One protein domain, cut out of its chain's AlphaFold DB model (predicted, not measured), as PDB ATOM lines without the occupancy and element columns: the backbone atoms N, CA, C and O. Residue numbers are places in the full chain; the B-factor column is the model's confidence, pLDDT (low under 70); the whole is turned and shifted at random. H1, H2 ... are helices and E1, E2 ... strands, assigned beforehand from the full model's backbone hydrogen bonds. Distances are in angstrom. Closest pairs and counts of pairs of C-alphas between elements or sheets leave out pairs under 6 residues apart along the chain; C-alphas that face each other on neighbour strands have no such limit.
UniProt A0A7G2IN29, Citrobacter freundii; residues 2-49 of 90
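This is residues 2 to 49 of the 90 residues of a protein of Citrobacter freundii (UniProt A0A7G2IN29). This domain has little regular structure: one strand, E1, runs along one side of a single helix, H1, which folds back beside it after a wide loop of residues 14 to 29 at one end of the shape. The printed part has 48 residues, with one named strand and then one named helix; the class is mixed, with 18 residues in named elements. It is elongated, spanning 34 by 19 by 16 A, and only just loose, close to compact, with a radius of gyration of the C-alphas of 11.9 A.

E1, residues 9 to 13, pairs with no named strand. Its centre is 10.9 A from that of H1, residues 30 to 42. Their closest C-alphas, those of Leu 12 and Val 33, are 6.9 A apart. In H1 every O i to N i+4 pair is within hydrogen-bond range.

E1 begins at C-alpha 9 (181.412, 83.834, 42.527) and is 13.6 A long. H1 is 18.2 A long and ends at C-alpha 42 (176.299, 98.743, 46.249).

The C-alphas farthest apart, those of Val 2 and Asn 19, are 36.4 A apart. The printed part has no cut. The link from E1 to H1 is long, 16 residues. Residues 2 to 4 and 20 to 25 have pLDDT under 70.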
ATOM      1  N   VAL A   2     185.838  98.585  57.668       48.34
ATOM      2  CA  VAL A   2     185.600  97.133  57.677       48.34
ATOM      3  C   VAL A   2     186.080  96.631  56.319       48.34
ATOM      4  O   VAL A   2     185.664  97.196  55.304       48.34
ATOM      5  N   GLU A   3     187.006  95.675  56.296       52.62
ATOM      6  CA  GLU A   3     187.383  94.989  55.059       52.62
ATOM      7  C   GLU A   3     186.111  94.387  54.453       52.62
ATOM      8  O   GLU A   3     185.357  93.684  55.124       52.62
ATOM      9  N   ARG A   4     185.801  94.781  53.218       68.44
ATOM     10  CA  ARG A   4     184.667  94.232  52.476       68.44
ATOM     11  C   ARG A   4     185.186  93.000  51.759       68.44
ATOM     12  O   ARG A   4     186.116  93.117  50.964       68.44
ATOM     13  N   GLU A   5     184.596  91.852  52.056       81.62
ATOM     14  CA  GLU A   5     184.913  90.611  51.358       81.62
ATOM     15  C   GLU A   5     184.511  90.758  49.887       81.62
ATOM     16  O   GLU A   5     183.358  91.079  49.571       81.62
ATOM     17  N   LYS A   6     185.485  90.566  48.998       89.12
ATOM     18  CA  LYS A   6     185.242  90.484  47.559       89.12
ATOM     19  C   LYS A   6     184.689  89.106  47.238       89.12
ATOM     20  O   LYS A   6     185.167  88.109  47.772       89.12
ATOM     21  N   ILE A   7     183.690  89.058  46.366       92.06
ATOM     22  CA  ILE A   7     183.044  87.808  45.978       92.06
ATOM     23  C   ILE A   7     183.292  87.572  44.492       92.06
ATOM     24  O   ILE A   7     182.697  88.240  43.648       92.06
ATOM     25  N   ASP A   8     184.142  86.603  44.164       92.56
ATOM     26  CA  ASP A   8     184.411  86.224  42.769       92.56
ATOM     27  C   ASP A   8     183.240  85.454  42.146       92.56
ATOM     28  O   ASP A   8     182.934  85.609  40.965       92.56
ATOM     29  N   LEU A   9     182.549  84.642  42.952       93.62
ATOM     30  CA  LEU A   9     181.412  83.834  42.527       93.62
ATOM     31  C   LEU A   9     180.303  83.870  43.576       93.62
ATOM     32  O   LEU A   9     180.516  83.499  44.728       93.62
ATOM     33  N   THR A  10     179.102  84.255  43.158       94.00
ATOM     34  CA  THR A  10     177.894  84.169  43.982       94.00
ATOM     35  C   THR A  10     176.929  83.163  43.367       94.00
ATOM     36  O   THR A  10     176.619  83.253  42.181       94.00
ATOM     37  N   VAL A  11     176.412  82.236  44.176       95.12
ATOM     38  CA  VAL A  11     175.336  81.317  43.779       95.12
ATOM     39  C   VAL A  11     174.120  81.589  44.655       95.12
ATOM     40  O   VAL A  11     174.202  81.454  45.874       95.12
ATOM     41  N   LEU A  12     173.004  81.983  44.044       93.81
ATOM     42  CA  LEU A  12     171.735  82.260  44.719       93.81
ATOM     43  C   LEU A  12     170.670  81.247  44.295       93.81
ATOM     44  O   LEU A  12     170.679  80.742  43.172       93.81
ATOM     45  N   GLU A  13     169.738  80.945  45.195       91.56
ATOM     46  CA  GLU A  13     168.554  80.170  44.828       91.56
ATOM     47  C   GLU A  13     167.553  81.032  44.041       91.56
ATOM     48  O   GLU A  13     167.529  82.254  44.176       91.56
ATOM     49  N   CYS A  14     166.728  80.399  43.209       88.62
ATOM     50  CA  CYS A  14     165.631  81.053  42.501       88.62
ATOM     51  C   CYS A  14     164.431  80.105  42.390       88.62
ATOM     52  O   CYS A  14     163.940  79.786  41.303       88.62
ATOM     53  N   THR A  15     163.967  79.606  43.537       86.38
ATOM     54  CA  THR A  15     162.917  78.580  43.581       86.38
ATOM     55  C   THR A  15     161.618  79.055  42.936       86.38
ATOM     56  O   THR A  15     160.911  78.255  42.328       86.38
ATOM     57  N   TYR A  16     161.289  80.345  43.040       83.06
ATOM     58  CA  TYR A  16     160.020  80.880  42.551       83.06
ATOM     59  C   TYR A  16     160.032  81.391  41.103       83.06
ATOM     60  O   TYR A  16     158.967  81.752  40.604       83.06
ATOM     61  N   GLY A  17     161.178  81.394  40.415       82.38
ATOM     62  CA  GLY A  17     161.267  81.864  39.028       82.38
ATOM     63  C   GLY A  17     160.890  83.343  38.861       82.38
ATOM     64  O   GLY A  17     161.171  84.158  39.739       82.38
ATOM     65  N   PHE A  18     160.269  83.693  37.727       74.50
ATOM     66  CA  PHE A  18     159.835  85.061  37.402       74.50
ATOM     67  C   PHE A  18     158.323  85.182  37.573       74.50
ATOM     68  O   PHE A  18     157.550  84.803  36.693       74.50
ATOM     69  N   ASN A  19     157.892  85.658  38.736       71.00
ATOM     70  CA  ASN A  19     156.480  85.654  39.114       71.00
ATOM     71  C   ASN A  19     155.932  87.045  39.465       71.00
ATOM     72  O   ASN A  19     154.777  87.150  39.880       71.00
ATOM     73  N   GLY A  20     156.722  88.105  39.269       65.44
ATOM     74  CA  GLY A  20     156.303  89.492  39.457       65.44
ATOM     75  C   GLY A  20     156.168  89.924  40.917       65.44
ATOM     76  O   GLY A  20     155.645  91.011  41.165       65.44
ATOM     77  N   ASP A  21     156.606  89.105  41.878       66.81
ATOM     78  CA  ASP A  21     156.475  89.376  43.308       66.81
ATOM     79  C   ASP A  21     157.829  89.209  44.010       66.81
ATOM     80  O   ASP A  21     158.427  88.133  44.013       66.81
ATOM     81  N   ASN A  22     158.319  90.288  44.625       61.84
ATOM     82  CA  ASN A  22     159.557  90.276  45.403       61.84
ATOM     83  C   ASN A  22     159.324  89.500  46.702       61.84
ATOM     84  O   ASN A  22     158.899  90.058  47.718       61.84
ATOM     85  N   ARG A  23     159.598  88.197  46.677       62.81
ATOM     86  CA  ARG A  23     159.460  87.337  47.850       62.81
ATOM     87  C   ARG A  23     160.794  87.174  48.553       62.81
ATOM     88  O   ARG A  23     161.693  86.495  48.082       62.81
ATOM     89  N   THR A  24     160.887  87.783  49.728       60.34
ATOM     90  CA  THR A  24     162.063  87.714  50.604       60.34
ATOM     91  C   THR A  24     161.884  86.741  51.773       60.34
ATOM     92  O   THR A  24     162.756  86.666  52.636       60.34
ATOM     93  N   ASN A  25     160.772  85.990  51.830       64.00
ATOM     94  CA  ASN A  25     160.550  84.962  52.847       64.00
ATOM     95  C   ASN A  25     160.680  83.543  52.263       64.00
ATOM     96  O   ASN A  25     160.006  83.164  51.309       64.00
ATOM     97  N   ASN A  26     161.541  82.736  52.884       79.44
ATOM     98  CA  ASN A  26     161.869  81.343  52.545       79.44
ATOM     99  C   ASN A  26     162.611  81.132  51.218       79.44
ATOM    100  O   ASN A  26     163.686  80.547  51.250       79.44
ATOM    101  N   HIS A  27     162.058  81.593  50.094       83.94
ATOM    102  CA  HIS A  27     162.565  81.321  48.748       83.94
ATOM    103  C   HIS A  27     162.580  82.571  47.875       83.94
ATOM    104  O   HIS A  27     161.737  83.453  48.043       83.94
ATOM    105  N   MET A  28     163.504  82.616  46.915       86.88
ATOM    106  CA  MET A  28     163.732  83.784  46.067       86.88
ATOM    107  C   MET A  28     163.047  83.652  44.703       86.88
ATOM    108  O   MET A  28     163.003  82.577  44.096       86.88
ATOM    109  N   SER A  29     162.539  84.782  44.210       89.06
ATOM    110  CA  SER A  29     162.204  85.002  42.798       89.06
ATOM    111  C   SER A  29     163.378  85.661  42.057       89.06
ATOM    112  O   SER A  29     164.340  86.104  42.692       89.06
ATOM    113  N   LEU A  30     163.309  85.775  40.728       88.44
ATOM    114  CA  LEU A  30     164.323  86.498  39.949       88.44
ATOM    115  C   LEU A  30     164.413  87.978  40.339       88.44
ATOM    116  O   LEU A  30     165.510  88.514  40.440       88.44
ATOM    117  N   GLU A  31     163.293  88.624  40.649       89.31
ATOM    118  CA  GLU A  31     163.281  90.008  41.130       89.31
ATOM    119  C   GLU A  31     164.065  90.139  42.446       89.31
ATOM    120  O   GLU A  31     164.833  91.084  42.641       89.31
ATOM    121  N   THR A  32     163.951  89.127  43.312       89.94
ATOM    122  CA  THR A  32     164.676  89.078  44.587       89.94
ATOM    123  C   THR A  32     166.170  88.822  44.364       89.94
ATOM    124  O   THR A  32     167.006  89.406  45.054       89.94
ATOM    125  N   VAL A  33     166.526  87.990  43.376       92.12
ATOM    126  CA  VAL A  33     167.917  87.774  42.937       92.12
ATOM    127  C   VAL A  33     168.527  89.073  42.416       92.12
ATOM    128  O   VAL A  33     169.645  89.414  42.801       92.12
ATOM    129  N   PHE A  34     167.801  89.822  41.584       91.88
ATOM    130  CA  PHE A  34     168.283  91.091  41.036       91.88
ATOM    131  C   PHE A  34     168.487  92.127  42.147       91.88
ATOM    132  O   PHE A  34     169.544  92.748  42.218       91.88
ATOM    133  N   ALA A  35     167.550  92.228  43.093       91.31
ATOM    134  CA  ALA A  35     167.709  93.096  44.259       91.31
ATOM    135  C   ALA A  35     168.916  92.698  45.133       91.31
ATOM    136  O   ALA A  35     169.646  93.563  45.622       91.31
ATOM    137  N   ALA A  36     169.162  91.395  45.320       91.31
ATOM    138  CA  ALA A  36     170.324  90.902  46.059       91.31
ATOM    139  C   ALA A  36     171.644  91.221  45.339       91.31
ATOM    140  O   ALA A  36     172.595  91.673  45.981       91.31
ATOM    141  N   ARG A  37     171.694  91.048  44.011       92.81
ATOM    142  CA  ARG A  37     172.831  91.456  43.176       92.81
ATOM    143  C   ARG A  37     173.133  92.939  43.349       92.81
ATOM    144  O   ARG A  37     174.268  93.292  43.660       92.81
ATOM    145  N   ASP A  38     172.127  93.789  43.165       92.56
ATOM    146  CA  ASP A  38     172.288  95.242  43.236       92.56
ATOM    147  C   ASP A  38     172.789  95.646  44.622       92.56
ATOM    148  O   ASP A  38     173.740  96.418  44.749       92.56
ATOM    149  N   ARG A  39     172.248  95.020  45.673       92.19
ATOM    150  CA  ARG A  39     172.705  95.248  47.039       92.19
ATOM    151  C   ARG A  39     174.164  94.842  47.257       92.19
ATOM    152  O   ARG A  39     174.901  95.571  47.919       92.19
ATOM    153  N   LEU A  40     174.597  93.694  46.738       91.62
ATOM    154  CA  LEU A  40     175.993  93.256  46.845       91.62
ATOM    155  C   LEU A  40     176.938  94.169  46.046       91.62
ATOM    156  O   LEU A  40     178.043  94.459  46.509       91.62
ATOM    157  N   ALA A  41     176.497  94.675  44.892       90.88
ATOM    158  CA  ALA A  41     177.240  95.651  44.100       90.88
ATOM    159  C   ALA A  41     177.363  97.008  44.819       90.88
ATOM    160  O   ALA A  41     178.462  97.549  44.922       90.88
ATOM    161  N   GLU A  42     176.279  97.532  45.406       92.19
ATOM    162  CA  GLU A  42     176.299  98.743  46.249       92.19
ATOM    163  C   GLU A  42     177.228  98.598  47.457       92.19
ATOM    164  O   GLU A  42     177.877  99.551  47.900       92.19
ATOM    165  N   LEU A  43     177.284  97.390  48.017       90.94
ATOM    166  CA  LEU A  43     178.195  97.047  49.095       90.94
ATOM    167  C   LEU A  43     179.637  96.845  48.611       90.94
ATOM    168  O   LEU A  43     180.497  96.584  49.446       90.94
ATOM    169  N   GLY A  44     179.937  96.992  47.320       90.88
ATOM    170  CA  GLY A  44     181.280  96.808  46.768       90.88
ATOM    171  C   GLY A  44     181.804  95.375  46.883       90.88
ATOM    172  O   GLY A  44     183.013  95.178  46.850       90.88
ATOM    173  N   CYS A  45     180.913  94.396  47.067       92.44
ATOM    174  CA  CYS A  45     181.260  92.977  47.136       92.44
ATOM    175  C   CYS A  45     181.372  92.349  45.741       92.44
ATOM    176  O   CYS A  45     182.139  91.406  45.566       92.44
ATOM    177  N   LEU A  46     180.615  92.867  44.765       91.62
ATOM    178  CA  LEU A  46     180.683  92.442  43.367       91.62
ATOM    179  C   LEU A  46     181.521  93.433  42.560       91.62
ATOM    180  O   LEU A  46     181.192  94.617  42.469       91.62
ATOM    181  N   GLU A  47     182.593  92.934  41.958       87.62
ATOM    182  CA  GLU A  47     183.390  93.655  40.975       87.62
ATOM    183  C   GLU A  47     182.960  93.264  39.556       87.62
ATOM    184  O   GLU A  47     182.148  92.368  39.343       87.62
ATOM    185  N   LYS A  48     183.533  93.924  38.543       83.50
ATOM    186  CA  LYS A  48     183.206  93.664  37.131       83.50
ATOM    187  C   LYS A  48     183.405  92.197  36.713       83.50
ATOM    188  O   LYS A  48     182.742  91.741  35.789       83.50
ATOM    189  N   ASN A  49     184.327  91.493  37.368       85.19
ATOM    190  CA  ASN A  49     184.652  90.098  37.071       85.19
ATOM    191  C   ASN A  49     183.906  89.103  37.974       85.19
ATOM    192  O   ASN A  49     184.080  87.900  37.801       85.19
TER     193      ASN A  49